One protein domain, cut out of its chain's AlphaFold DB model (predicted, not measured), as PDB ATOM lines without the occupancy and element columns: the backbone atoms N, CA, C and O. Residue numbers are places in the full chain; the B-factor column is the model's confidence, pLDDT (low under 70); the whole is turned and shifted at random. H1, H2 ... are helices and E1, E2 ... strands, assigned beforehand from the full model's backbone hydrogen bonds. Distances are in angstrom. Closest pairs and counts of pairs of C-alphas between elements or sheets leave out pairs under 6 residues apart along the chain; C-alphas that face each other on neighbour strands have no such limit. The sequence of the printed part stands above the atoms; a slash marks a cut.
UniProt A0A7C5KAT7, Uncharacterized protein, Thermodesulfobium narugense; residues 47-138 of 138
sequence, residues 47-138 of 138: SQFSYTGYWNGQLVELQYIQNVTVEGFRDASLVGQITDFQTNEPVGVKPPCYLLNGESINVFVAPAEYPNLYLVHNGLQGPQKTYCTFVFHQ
ATOM      1  N   SER A  47      24.748  25.622  51.627       83.38
ATOM      2  CA  SER A  47      25.250  26.915  52.114       83.38
ATOM      3  C   SER A  47      26.487  27.440  51.363       83.38
ATOM      4  O   SER A  47      26.828  28.615  51.492       83.38
ATOM      5  N   GLN A  48      27.162  26.598  50.572       89.50
ATOM      6  CA  GLN A  48      28.341  26.969  49.780       89.50
ATOM      7  C   GLN A  48      28.000  27.634  48.440       89.50
ATOM      8  O   GLN A  48      28.898  28.146  47.765       89.50
ATOM      9  N   PHE A  49      26.730  27.615  48.039       94.75
ATOM     10  CA  PHE A  49      26.266  28.225  46.801       94.75
ATOM     11  C   PHE A  49      25.726  29.630  47.049       94.75
ATOM     12  O   PHE A  49      25.301  29.982  48.147       94.75
ATOM     13  N   SER A  50      25.740  30.447  46.000       97.12
ATOM     14  CA  SER A  50      25.106  31.757  46.017       97.12
ATOM     15  C   SER A  50      23.670  31.636  45.534       97.12
ATOM     16  O   SER A  50      23.399  30.939  44.552       97.12
ATOM     17  N   TYR A  51      22.777  32.380  46.172       98.25
ATOM     18  CA  TYR A  51      21.379  32.493  45.788       98.25
ATOM     19  C   TYR A  51      21.016  33.974  45.764       98.25
ATOM     20  O   TYR A  51      21.302  34.696  46.718       98.25
ATOM     21  N   THR A  52      20.421  34.445  44.678       98.62
ATOM     22  CA  THR A  52      20.038  35.849  44.514       98.62
ATOM     23  C   THR A  52      18.686  35.972  43.828       98.62
ATOM     24  O   THR A  52      18.158  35.011  43.269       98.62
ATOM     25  N   GLY A  53      18.107  37.165  43.884       98.62
ATOM     26  CA  GLY A  53      16.920  37.535  43.118       98.62
ATOM     27  C   GLY A  53      16.597  39.011  43.300       98.62
ATOM     28  O   GLY A  53      17.236  39.699  44.097       98.62
ATOM     29  N   TYR A  54      15.602  39.510  42.578       98.62
ATOM     30  CA  TYR A  54      15.149  40.893  42.693       98.62
ATOM     31  C   TYR A  54      13.912  40.993  43.584       98.62
ATOM     32  O   TYR A  54      12.846  40.479  43.239       98.62
ATOM     33  N   TRP A  55      14.043  41.709  44.700       98.38
ATOM     34  CA  TRP A  55      12.962  42.084  45.612       98.38
ATOM     35  C   TRP A  55      12.705  43.587  45.506       98.38
ATOM     36  O   TRP A  55      13.616  44.388  45.703       98.38
ATOM     37  N   ASN A  56      11.480  43.992  45.155       96.50
ATOM     38  CA  ASN A  56      11.120  45.405  44.957       96.50
ATOM     39  C   ASN A  56      12.096  46.177  44.039       96.50
ATOM     40  O   ASN A  56      12.385  47.353  44.255       96.50
ATOM     41  N   GLY A  57      12.621  45.506  43.007       97.19
ATOM     42  CA  GLY A  57      13.576  46.078  42.051       97.19
ATOM     43  C   GLY A  57      15.031  46.136  42.531       97.19
ATOM     44  O   GLY A  57      15.888  46.589  41.776       97.19
ATOM     45  N   GLN A  58      15.336  45.664  43.742       98.00
ATOM     46  CA  GLN A  58      16.696  45.577  44.273       98.00
ATOM     47  C   GLN A  58      17.188  44.132  44.269       98.00
ATOM     48  O   GLN A  58      16.455  43.224  44.657       98.00
ATOM     49  N   LEU A  59      18.435  43.926  43.842       98.25
ATOM     50  CA  LEU A  59      19.088  42.626  43.952       98.25
ATOM     51  C   LEU A  59      19.345  42.326  45.434       98.25
ATOM     52  O   LEU A  59      19.993  43.120  46.115       98.25
ATOM     53  N   VAL A  60      18.848  41.189  45.911       98.56
ATOM     54  CA  VAL A  60      19.068  40.692  47.271       98.56
ATOM     55  C   VAL A  60      19.843  39.383  47.234       98.56
ATOM     56  O   VAL A  60      19.640  38.546  46.351       98.56
ATOM     57  N   GLU A  61      20.733  39.216  48.206       98.19
ATOM     58  CA  GLU A  61      21.364  37.933  48.494       98.19
ATOM     59  C   GLU A  61      20.453  37.124  49.411       98.19
ATOM     60  O   GLU A  61      19.879  37.643  50.371       98.19
ATOM     61  N   LEU A  62      20.311  35.845  49.091       98.31
ATOM     62  CA  LEU A  62      19.457  34.911  49.797       98.31
ATOM     63  C   LEU A  62      20.334  33.870  50.481       98.31
ATOM     64  O   LEU A  62      21.272  33.331  49.892       98.31
ATOM     65  N   GLN A  63      19.992  33.538  51.716       97.75
ATOM     66  CA  GLN A  63      20.627  32.449  52.436       97.75
ATOM     67  C   GLN A  63      19.742  31.213  52.354       97.75
ATOM     68  O   GLN A  63      18.593  31.242  52.794       97.75
ATOM     69  N   TYR A  64      20.276  30.113  51.824       96.44
ATOM     70  CA  TYR A  64      19.587  28.831  51.894       96.44
ATOM     71  C   TYR A  64      19.418  28.390  53.350       96.44
ATOM     72  O   TYR A  64      20.352  28.455  54.155       96.44
ATOM     73  N   ILE A  65      18.227  27.891  53.666       95.44
ATOM     74  CA  ILE A  65      17.948  27.174  54.906       95.44
ATOM     75  C   ILE A  65      17.362  25.808  54.571       95.44
ATOM     76  O   ILE A  65      16.906  25.563  53.455       95.44
ATOM     77  N   GLN A  66      17.343  24.904  55.551       93.06
ATOM     78  CA  GLN A  66      16.629  23.644  55.385       93.06
ATOM     79  C   GLN A  66      15.193  23.919  54.922       93.06
ATOM     80  O   GLN A  66      14.496  24.731  55.530       93.06
ATOM     81  N   ASN A  67      14.768  23.248  53.847       93.31
ATOM     82  CA  ASN A  67      13.443  23.455  53.274       93.31
ATOM     83  C   ASN A  67      12.346  23.227  54.327       93.31
ATOM     84  O   ASN A  67      12.305  22.177  54.973       93.31
ATOM     85  N   VAL A  68      11.449  24.200  54.447       94.06
ATOM     86  CA  VAL A  68      10.311  24.197  55.371       94.06
ATOM     87  C   VAL A  68       9.025  24.522  54.619       94.06
ATOM     88  O   VAL A  68       9.034  25.282  53.656       94.06
ATOM     89  N   THR A  69       7.911  23.954  55.077       94.75
ATOM     90  CA  THR A  69       6.559  24.255  54.583       94.75
ATOM     91  C   THR A  69       6.077  25.562  55.212       94.75
ATOM     92  O   THR A  69       5.382  25.547  56.228       94.75
ATOM     93  N   VAL A  70       6.502  26.697  54.649       95.38
ATOM     94  CA  VAL A  70       6.245  28.038  55.214       95.38
ATOM     95  C   VAL A  70       4.748  28.325  55.331       95.38
ATOM     96  O   VAL A  70       4.298  28.896  56.316       95.38
ATOM     97  N   GLU A  71       3.953  27.852  54.375       92.88
ATOM     98  CA  GLU A  71       2.494  27.970  54.366       92.88
ATOM     99  C   GLU A  71       1.790  27.193  55.488       92.88
ATOM    100  O   GLU A  71       0.587  27.353  55.690       92.88
ATOM    101  N   GLY A  72       2.520  26.330  56.201       94.44
ATOM    102  CA  GLY A  72       2.017  25.595  57.355       94.44
ATOM    103  C   GLY A  72       2.106  26.374  58.669       94.44
ATOM    104  O   GLY A  72       1.458  25.974  59.640       94.44
ATOM    105  N   PHE A  73       2.886  27.461  58.730       97.38
ATOM    106  CA  PHE A  73       2.971  28.281  59.939       97.38
ATOM    107  C   PHE A  73       1.700  29.110  60.117       97.38
ATOM    108  O   PHE A  73       1.102  29.606  59.162       97.38
ATOM    109  N   ARG A  74       1.258  29.250  61.367       97.25
ATOM    110  CA  ARG A  74      -0.050  29.840  61.684       97.25
ATOM    111  C   ARG A  74      -0.110  31.338  61.385       97.25
ATOM    112  O   ARG A  74      -1.180  31.857  61.079       97.25
ATOM    113  N   ASP A  75       1.010  32.021  61.546       97.56
ATOM    114  CA  ASP A  75       1.202  33.448  61.319       97.56
ATOM    115  C   ASP A  75       1.925  33.740  59.995       97.56
ATOM    116  O   ASP A  75       2.203  34.905  59.700       97.56
ATOM    117  N   ALA A  76       2.177  32.715  59.168       97.69
ATOM    118  CA  ALA A  76       2.736  32.929  57.844       97.69
ATOM    119  C   ALA A  76       1.785  33.743  56.963       97.69
ATOM    120  O   ALA A  76       0.593  33.457  56.849       97.69
ATOM    121  N   SER A  77       2.334  34.755  56.297       97.25
ATOM    122  CA  SER A  77       1.606  35.603  55.353       97.25
ATOM    123  C   SER A  77       2.433  35.821  54.094       97.25
ATOM    124  O   SER A  77       3.609  36.161  54.185       97.25
ATOM    125  N   LEU A  78       1.821  35.645  52.919       96.81
ATOM    126  CA  LEU A  78       2.435  35.976  51.630       96.81
ATOM    127  C   LEU A  78       2.508  37.503  51.480       96.81
ATOM    128  O   LEU A  78       1.478  38.174  51.532       96.81
ATOM    129  N   VAL A  79       3.708  38.044  51.278       97.31
ATOM    130  CA  VAL A  79       3.962  39.494  51.183       97.31
ATOM    131  C   VAL A  79       4.427  39.945  49.801       97.31
ATOM    132  O   VAL A  79       4.432  41.139  49.518       97.31
ATOM    133  N   GLY A  80       4.791  39.014  48.921       97.12
ATOM    134  CA  GLY A  80       5.151  39.326  47.542       97.12
ATOM    135  C   GLY A  80       5.870  38.173  46.860       97.12
ATOM    136  O   GLY A  80       5.689  37.015  47.230       97.12
ATOM    137  N   GLN A  81       6.682  38.499  45.858       97.94
ATOM    138  CA  GLN A  81       7.554  37.557  45.165       97.94
ATOM    139  C   GLN A  81       8.921  38.195  44.909       97.94
ATOM    140  O   GLN A  81       8.990  39.376  44.563       97.94
ATOM    141  N   ILE A  82       9.996  37.418  45.035       98.31
ATOM    142  CA  ILE A  82      11.233  37.745  44.333       98.31
ATOM    143  C   ILE A  82      11.060  37.369  42.865       98.31
ATOM    144  O   ILE A  82      10.320  36.443  42.528       98.31
ATOM    145  N   THR A  83      11.760  38.082  41.998       98.25
ATOM    146  CA  THR A  83      11.795  37.816  40.557       98.25
ATOM    147  C   THR A  83      13.212  37.476  40.126       98.25
ATOM    148  O   THR A  83      14.159  37.887  40.795       98.25
ATOM    149  N   ASP A  84      13.345  36.738  39.022       98.06
ATOM    150  CA  ASP A  84      14.642  36.351  38.456       98.06
ATOM    151  C   ASP A  84      15.557  35.696  39.507       98.06
ATOM    152  O   ASP A  84      16.662  36.162  39.782       98.06
ATOM    153  N   PHE A  85      15.058  34.640  40.163       98.31
ATOM    154  CA  PHE A  85      15.872  33.856  41.091       98.31
ATOM    155  C   PHE A  85      17.073  33.250  40.360       98.31
ATOM    156  O   PHE A  85      16.916  32.652  39.296       98.31
ATOM    157  N   GLN A  86      18.264  33.358  40.944       98.38
ATOM    158  CA  GLN A  86      19.496  32.827  40.372       98.38
ATOM    159  C   GLN A  86      20.314  32.072  41.418       98.38
ATOM    160  O   GLN A  86      20.431  32.487  42.571       98.38
ATOM    161  N   THR A  87      20.939  30.978  40.995       97.75
ATOM    162  CA  THR A  87      21.925  30.239  41.776       97.75
ATOM    163  C   THR A  87      23.053  29.688  40.917       97.75
ATOM    164  O   THR A  87      22.863  29.351  39.746       97.75
ATOM    165  N   ASN A  88      24.238  29.569  41.521       96.25
ATOM    166  CA  ASN A  88      25.390  28.880  40.938       96.25
ATOM    167  C   ASN A  88      25.454  27.386  41.316       96.25
ATOM    168  O   ASN A  88      26.457  26.734  41.021       96.25
ATOM    169  N   GLU A  89      24.416  26.854  41.970       94.50
ATOM    170  CA  GLU A  89      24.320  25.446  42.340       94.50
ATOM    171  C   GLU A  89      24.503  24.527  41.109       94.50
ATOM    172  O   GLU A  89      23.765  24.642  40.123       94.50
ATOM    173  N   PRO A  90      25.486  23.607  41.128       91.62
ATOM    174  CA  PRO A  90      25.717  22.681  40.028       91.62
ATOM    175  C   PRO A  90      24.547  21.722  39.787       91.62
ATOM    176  O   PRO A  90      23.905  21.223  40.713       91.62
ATOM    177  N   VAL A  91      24.343  21.356  38.519       90.19
ATOM    178  CA  VAL A  91      23.376  20.318  38.138       90.19
ATOM    179  C   VAL A  91      23.713  18.999  38.839       90.19
ATOM    180  O   VAL A  91      24.844  18.519  38.777       90.19
ATOM    181  N   GLY A  92      22.707  18.385  39.465       85.00
ATOM    182  CA  GLY A  92      22.832  17.103  40.167       85.00
ATOM    183  C   GLY A  92      23.056  17.211  41.679       85.00
ATOM    184  O   GLY A  92      22.991  16.185  42.360       85.00
ATOM    185  N   VAL A  93      23.257  18.420  42.212       87.25
ATOM    186  CA  VAL A  93      23.254  18.685  43.661       87.25
ATOM    187  C   VAL A  93      21.843  18.524  44.241       87.25
ATOM    188  O   VAL A  93      20.840  18.629  43.527       87.25
ATOM    189  N   LYS A  94      21.763  18.204  45.540       87.81
ATOM    190  CA  LYS A  94      20.505  18.094  46.288       87.81
ATOM    191  C   LYS A  94      20.494  19.040  47.505       87.81
ATOM    192  O   LYS A  94      21.463  19.010  48.259       87.81
ATOM    193  N   PRO A  95      19.384  19.762  47.762       90.44
ATOM    194  CA  PRO A  95      18.194  19.841  46.908       90.44
ATOM    195  C   PRO A  95      18.509  20.519  45.560       90.44
ATOM    196  O   PRO A  95      19.441  21.302  45.497       90.44
ATOM    197  N   PRO A  96      17.785  20.195  44.472       93.81
ATOM    198  CA  PRO A  96      18.102  20.697  43.135       93.81
ATOM    199  C   PRO A  96      17.508  22.097  42.897       93.81
ATOM    200  O   PRO A  96      16.695  22.285  41.988       93.81
ATOM    201  N   CYS A  97      17.861  23.074  43.733       94.88
ATOM    202  CA  CYS A  97      17.402  24.461  43.629       94.88
ATOM    203  C   CYS A  97      17.803  25.136  42.305       94.88
ATOM    204  O   CYS A  97      17.104  26.046  41.865       94.88
ATOM    205  N   TYR A  98      18.830  24.644  41.600       95.38
ATOM    206  CA  TYR A  98      19.176  25.066  40.234       95.38
ATOM    207  C   TYR A  98      18.006  24.953  39.238       95.38
ATOM    208  O   TYR A  98      17.987  25.637  38.213       95.38
ATOM    209  N   LEU A  99      17.004  24.108  39.521       96.44
ATOM    210  CA  LEU A  99      15.787  23.974  38.711       96.44
ATOM    211  C   LEU A  99      14.846  25.184  38.803       96.44
ATOM    212  O   LEU A  99      13.884  25.237  38.032       96.44
ATOM    213  N   LEU A 100      15.103  26.104  39.737       96.31
ATOM    214  CA  LEU A 100      14.329  27.323  39.967       96.31
ATOM    215  C   LEU A 100      14.950  28.561  39.292       96.31
ATOM    216  O   LEU A 100      14.402  29.651  39.420       96.31
ATOM    217  N   ASN A 101      16.081  28.425  38.587       97.50
ATOM    218  CA  ASN A 101      16.726  29.552  37.906       97.50
ATOM    219  C   ASN A 101      15.768  30.254  36.924       97.50
ATOM    220  O   ASN A 101      15.177  29.611  36.056       97.50
ATOM    221  N   GLY A 102      15.663  31.578  37.055       96.94
ATOM    222  CA  GLY A 102      14.781  32.459  36.286       96.94
ATOM    223  C   GLY A 102      13.330  32.518  36.778       96.94
ATOM    224  O   GLY A 102      12.541  33.284  36.226       96.94
ATOM    225  N   GLU A 103      12.954  31.739  37.794       96.62
ATOM    226  CA  GLU A 103      11.586  31.718  38.317       96.62
ATOM    227  C   GLU A 103      11.307  32.916  39.243       96.62
ATOM    228  O   GLU A 103      12.208  33.489  39.866       96.62
ATOM    229  N   SER A 104      10.024  33.262  39.373       97.12
ATOM    230  CA  SER A 104       9.536  34.119  40.458       97.12
ATOM    231  C   SER A 104       9.131  33.253  41.646       97.12
ATOM    232  O   SER A 104       8.367  32.298  41.482       97.12
ATOM    233  N   ILE A 105       9.602  33.593  42.845       97.69
ATOM    234  CA  ILE A 105       9.379  32.792  44.054       97.69
ATOM    235  C   ILE A 105       8.674  33.630  45.118       97.69
ATOM    236  O   ILE A 105       9.077  34.755  45.407       97.69
ATOM    237  N   ASN A 106       7.619  33.072  45.704       97.88
ATOM    238  CA  ASN A 106       6.829  33.672  46.763       97.88
ATOM    239  C   ASN A 106       7.702  34.051  47.960       97.88
ATOM    240  O   ASN A 106       8.587  33.306  48.383       97.88
ATOM    241  N   VAL A 107       7.401  35.217  48.517       98.19
ATOM    242  CA  VAL A 107       8.020  35.759  49.720       98.19
ATOM    243  C   VAL A 107       6.970  35.837  50.803       98.19
ATOM    244  O   VAL A 107       5.919  36.450  50.621       98.19
ATOM    245  N   PHE A 108       7.276  35.243  51.941       98.19
ATOM    246  CA  PHE A 108       6.435  35.204  53.120       98.19
ATOM    247  C   PHE A 108       7.104  35.931  54.285       98.19
ATOM    248  O   PHE A 108       8.318  36.133  54.311       98.19
ATOM    249  N   VAL A 109       6.305  36.266  55.287       98.12
ATOM    250  CA  VAL A 109       6.765  36.555  56.649       98.12
ATOM    251  C   VAL A 109       6.148  35.526  57.585       98.12
ATOM    252  O   VAL A 109       4.997  35.162  57.379       98.12
ATOM    253  N   ALA A 110       6.893  35.075  58.593       97.88
ATOM    254  CA  ALA A 110       6.412  34.208  59.675       97.88
ATOM    255  C   ALA A 110       7.092  34.645  60.990       97.88
ATOM    256  O   ALA A 110       8.129  34.092  61.364       97.88
ATOM    257  N   PRO A 111       6.624  35.741  61.621       97.44
ATOM    258  CA  PRO A 111       7.352  36.401  62.707       97.44
ATOM    259  C   PRO A 111       7.603  35.551  63.960       97.44
ATOM    260  O   PRO A 111       8.548  35.849  64.691       97.44
ATOM    261  N   ALA A 112       6.779  34.537  64.236       97.69
ATOM    262  CA  ALA A 112       6.953  33.649  65.381       97.69
ATOM    263  C   ALA A 112       8.155  32.705  65.213       97.69
ATOM    264  O   ALA A 112       8.909  32.510  66.167       97.69
ATOM    265  N   GLU A 113       8.356  32.141  64.020       97.56
ATOM    266  CA  GLU A 113       9.461  31.223  63.727       97.56
ATOM    267  C   GLU A 113      10.714  31.946  63.210       97.56
ATOM    268  O   GLU A 113      11.835  31.564  63.550       97.56
ATOM    269  N   TYR A 114      10.534  33.004  62.413       97.38
ATOM    270  CA  TYR A 114      11.603  33.731  61.722       97.38
ATOM    271  C   TYR A 114      11.424  35.253  61.867       97.38
ATOM    272  O   TYR A 114      11.063  35.951  60.911       97.38
ATOM    273  N   PRO A 115      11.671  35.809  63.067       97.12
ATOM    274  CA  PRO A 115      11.509  37.235  63.312       97.12
ATOM    275  C   PRO A 115      12.472  38.070  62.457       97.12
ATOM    276  O   PRO A 115      13.663  37.773  62.372       97.12
ATOM    277  N   ASN A 116      11.960  39.164  61.881       97.06
ATOM    278  CA  ASN A 116      12.707  40.125  61.051       97.06
ATOM    279  C   ASN A 116      13.354  39.530  59.787       97.06
ATOM    280  O   ASN A 116      14.324  40.086  59.262       97.06
ATOM    281  N   LEU A 117      12.824  38.410  59.296       98.25
ATOM    282  CA  LEU A 117      13.250  37.786  58.049       98.25
ATOM    283  C   LEU A 117      12.086  37.709  57.064       98.25
ATOM    284  O   LEU A 117      10.924  37.529  57.441       98.25
ATOM    285  N   TYR A 118      12.416  37.846  55.788       98.56
ATOM    286  CA  TYR A 118      11.584  37.382  54.693       98.56
ATOM    287  C   TYR A 118      11.950  35.935  54.371       98.56
ATOM    288  O   TYR A 118      13.131  35.582  54.350       98.56
ATOM    289  N   LEU A 119      10.944  35.104  54.099       98.44
ATOM    290  CA  LEU A 119      11.110  33.719  53.671       98.44
ATOM    291  C   LEU A 119      10.758  33.587  52.197       98.44
ATOM    292  O   LEU A 119       9.601  33.733  51.815       98.44
ATOM    293  N   VAL A 120      11.740  33.260  51.374       98.06
ATOM    294  CA  VAL A 120      11.541  32.922  49.969       98.06
ATOM    295  C   VAL A 120      11.251  31.430  49.887       98.06
ATOM    296  O   VAL A 120      12.120  30.611  50.178       98.06
ATOM    297  N   HIS A 121      10.035  31.060  49.502       97.19
ATOM    298  CA  HIS A 121       9.625  29.665  49.401       97.19
ATOM    299  C   HIS A 121       8.637  29.489  48.259       97.19
ATOM    300  O   HIS A 121       7.652  30.207  48.183       97.19
ATOM    301  N   ASN A 122       8.842  28.501  47.391       91.50
ATOM    302  CA  ASN A 122       7.962  28.265  46.243       91.50
ATOM    303  C   ASN A 122       6.702  27.433  46.575       91.50
ATOM    304  O   ASN A 122       6.059  26.868  45.687       91.50
ATOM    305  N   GLY A 123       6.323  27.377  47.853       86.25
ATOM    306  CA  GLY A 123       5.022  26.892  48.314       86.25
ATOM    307  C   GLY A 123       3.871  27.785  47.837       86.25
ATOM    308  O   GLY A 123       4.042  28.968  47.533       86.25
ATOM    309  N   LEU A 124       2.671  27.204  47.740       88.12
ATOM    310  CA  LEU A 124       1.447  27.854  47.231       88.12
ATOM    311  C   LEU A 124       1.510  28.390  45.779       88.12
ATOM    312  O   LEU A 124       0.617  29.125  45.366       88.12
ATOM    313  N   GLN A 125       2.500  27.997  44.969       90.31
ATOM    314  CA  GLN A 125       2.614  28.377  43.542       90.31
ATOM    315  C   GLN A 125       2.172  27.272  42.568       90.31
ATOM    316  O   GLN A 125       2.557  27.263  41.401       90.31
ATOM    317  N   GLY A 126       1.378  26.307  43.038       89.69
ATOM    318  CA  GLY A 126       1.022  25.116  42.263       89.69
ATOM    319  C   GLY A 126       2.155  24.080  42.210       89.69
ATOM    320  O   GLY A 126       3.056  24.119  43.048       89.69
ATOM    321  N   PRO A 127       2.106  23.116  41.271       90.69
ATOM    322  CA  PRO A 127       3.116  22.066  41.155       90.69
ATOM    323  C   PRO A 127       4.515  22.632  40.890       90.69
ATOM    324  O   PRO A 127       4.708  23.387  39.940       90.69
ATOM    325  N   GLN A 128       5.493  22.230  41.702       88.50
ATOM    326  CA  GLN A 128       6.883  22.674  41.589       88.50
ATOM    327  C   GLN A 128       7.811  21.521  41.200       88.50
ATOM    328  O   GLN A 128       7.577  20.368  41.563       88.50
ATOM    329  N   LYS A 129       8.900  21.835  40.483       89.12
ATOM    330  CA  LYS A 129       9.950  20.856  40.130       89.12
ATOM    331  C   LYS A 129      10.755  20.397  41.351       89.12
ATOM    332  O   LYS A 129      11.270  19.284  41.374       89.12
ATOM    333  N   THR A 130      10.886  21.280  42.334       93.94
ATOM    334  CA  THR A 130      11.569  21.073  43.612       93.94
ATOM    335  C   THR A 130      11.003  22.060  44.629       93.94
ATOM    336  O   THR A 130      10.363  23.026  44.226       93.94
ATOM    337  N   TYR A 131      11.272  21.859  45.915       94.38
ATOM    338  CA  TYR A 131      10.987  22.843  46.957       94.38
ATOM    339  C   TYR A 131      12.287  23.246  47.643       94.38
ATOM    340  O   TYR A 131      13.059  22.380  48.066       94.38
ATOM    341  N   CYS A 132      12.521  24.553  47.721       95.31
ATOM    342  CA  CYS A 132      13.635  25.145  48.449       95.31
ATOM    343  C   CYS A 132      13.118  26.307  49.305       95.31
ATOM    344  O   CYS A 132      12.105  26.935  48.973       95.31
ATOM    345  N   THR A 133      13.818  26.598  50.399       97.12
ATOM    346  CA  THR A 133      13.519  27.752  51.248       97.12
ATOM    347  C   THR A 133      14.780  28.573  51.452       97.12
ATOM    348  O   THR A 133      15.844  28.037  51.763       97.12
ATOM    349  N   PHE A 134      14.645  29.883  51.302       98.06
ATOM    350  CA  PHE A 134      15.709  30.844  51.540       98.06
ATOM    351  C   PHE A 134      15.216  31.956  52.453       98.06
ATOM    352  O   PHE A 134      14.010  32.170  52.591       98.06
ATOM    353  N   VAL A 135      16.146  32.684  53.058       98.38
ATOM    354  CA  VAL A 135      15.843  33.846  53.893       98.38
ATOM    355  C   VAL A 135      16.691  35.046  53.509       98.38
ATOM    356  O   VAL A 135      17.807  34.895  53.011       98.38
ATOM    357  N   PHE A 136      16.163  36.239  53.764       98.38
ATOM    358  CA  PHE A 136      16.908  37.495  53.734       98.38
ATOM    359  C   PHE A 136      16.298  38.490  54.729       98.38
ATOM    360  O   PHE A 136      15.172  38.302  55.198       98.38
ATOM    361  N   HIS A 137      17.054  39.521  55.107       96.88
ATOM    362  CA  HIS A 137      16.595  40.521  56.074       96.88
ATOM    363  C   HIS A 137      15.510  41.433  55.496       96.88
ATOM    364  O   HIS A 137      15.517  41.730  54.300       96.88
ATOM    365  N   GLN A 138      14.587  41.849  56.371       89.31
ATOM    366  CA  GLN A 138      13.496  42.759  56.023       89.31
ATOM    367  C   GLN A 138      13.941  44.189  55.726       89.31
ATOM    368  O   GLN A 138      14.907  44.653  56.373       89.31
TER     369      GLN A 138
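Overview. This is residues 47 to 138 of the 138 residues of an uncharacterized protein of Thermodesulfobium narugense (UniProt A0A7C5KAT7). This is a small closed barrel of six strands, with one short helix, H1, packed on its outside near E1 and E3. The longest strand, E3, bends sharply, pairing with E4 before the bend and with E1 after it. The printed part has 92 residues, in the order E1 E2 E3 H1 E4 E5 E6; round the ring run E1 E2 E6 E5 E4 E3 and back to E1, each neighbour pair antiparallel. The class is mostly strand, though under half of the residues, 43 of 92, are in named elements. The whole is compact, with a radius of gyration of the C-alphas of 12.1 A and spans of 35 by 26 by 24 A.

Along the chain. Find C-alpha 51 at (21.379, 32.493, 45.788); there E1 begins, residues 51 to 55. E2, residues 58 to 65, runs 21.3 A from first to last C-alpha. Next look for E3, residues 77 to 87, which starts at C-alpha 77 at (1.606, 35.603, 55.353), spans 25.0 A and bends by 75 degrees at residue 84. H1 is residues 97 to 100, 5.6 A long. E4, residues 105 to 109, measures 13.4 A, and E5, residues 117 to 121, 12.4 A. E6, residues 133 to 137, measures 14.0 A and ends at C-alpha 137 at (16.595, 40.521, 56.074).

Arrangement. Start with the hairpin of E1 and E2, where N 55 and O 58 are 2.8 A apart, within hydrogen-bond range. On the other side of E1 is E3, with N 83 and O 54 at 2.9 A. The pairing of E2 is staggered: residues 58 to 62 pair with E1, and 63 to 65 with E6, where N 63 and O 135 are 2.9 A apart. E4, E5 and E6 form a meander, each strand the antiparallel neighbour of the one before; look at N 119 and O 108, 2.8 A, and N 120 and O 134, 2.8 A. E4 and E3 complete the ring with N 107 and O 80 at 2.8 A. E1 and E4 are apart. H1 lies outside the barrel and is on it, at a height over the sheet of 7.7 A, only just over none of the strands, with 2 of its 4 C-alphas falling on E1 and 2 on E3. Its closest C-alphas to E3 are those of Tyr 98 and Thr 87, 6.1 A apart. H1 is too short for any O i to N i+4 pair; its one O i to N i+3 pair is within range.

Size, cuts and confidence. The C-alphas farthest apart are those of Asp 75 and Val 91, at 34.7 A. The printed part has no cut and ends at residue 138, the chain's last. The links E2 to E3 and E5 to E6 are long, with 11 residues each. The mean pLDDT of the printed part is 95.5, and no printed residue is under 70.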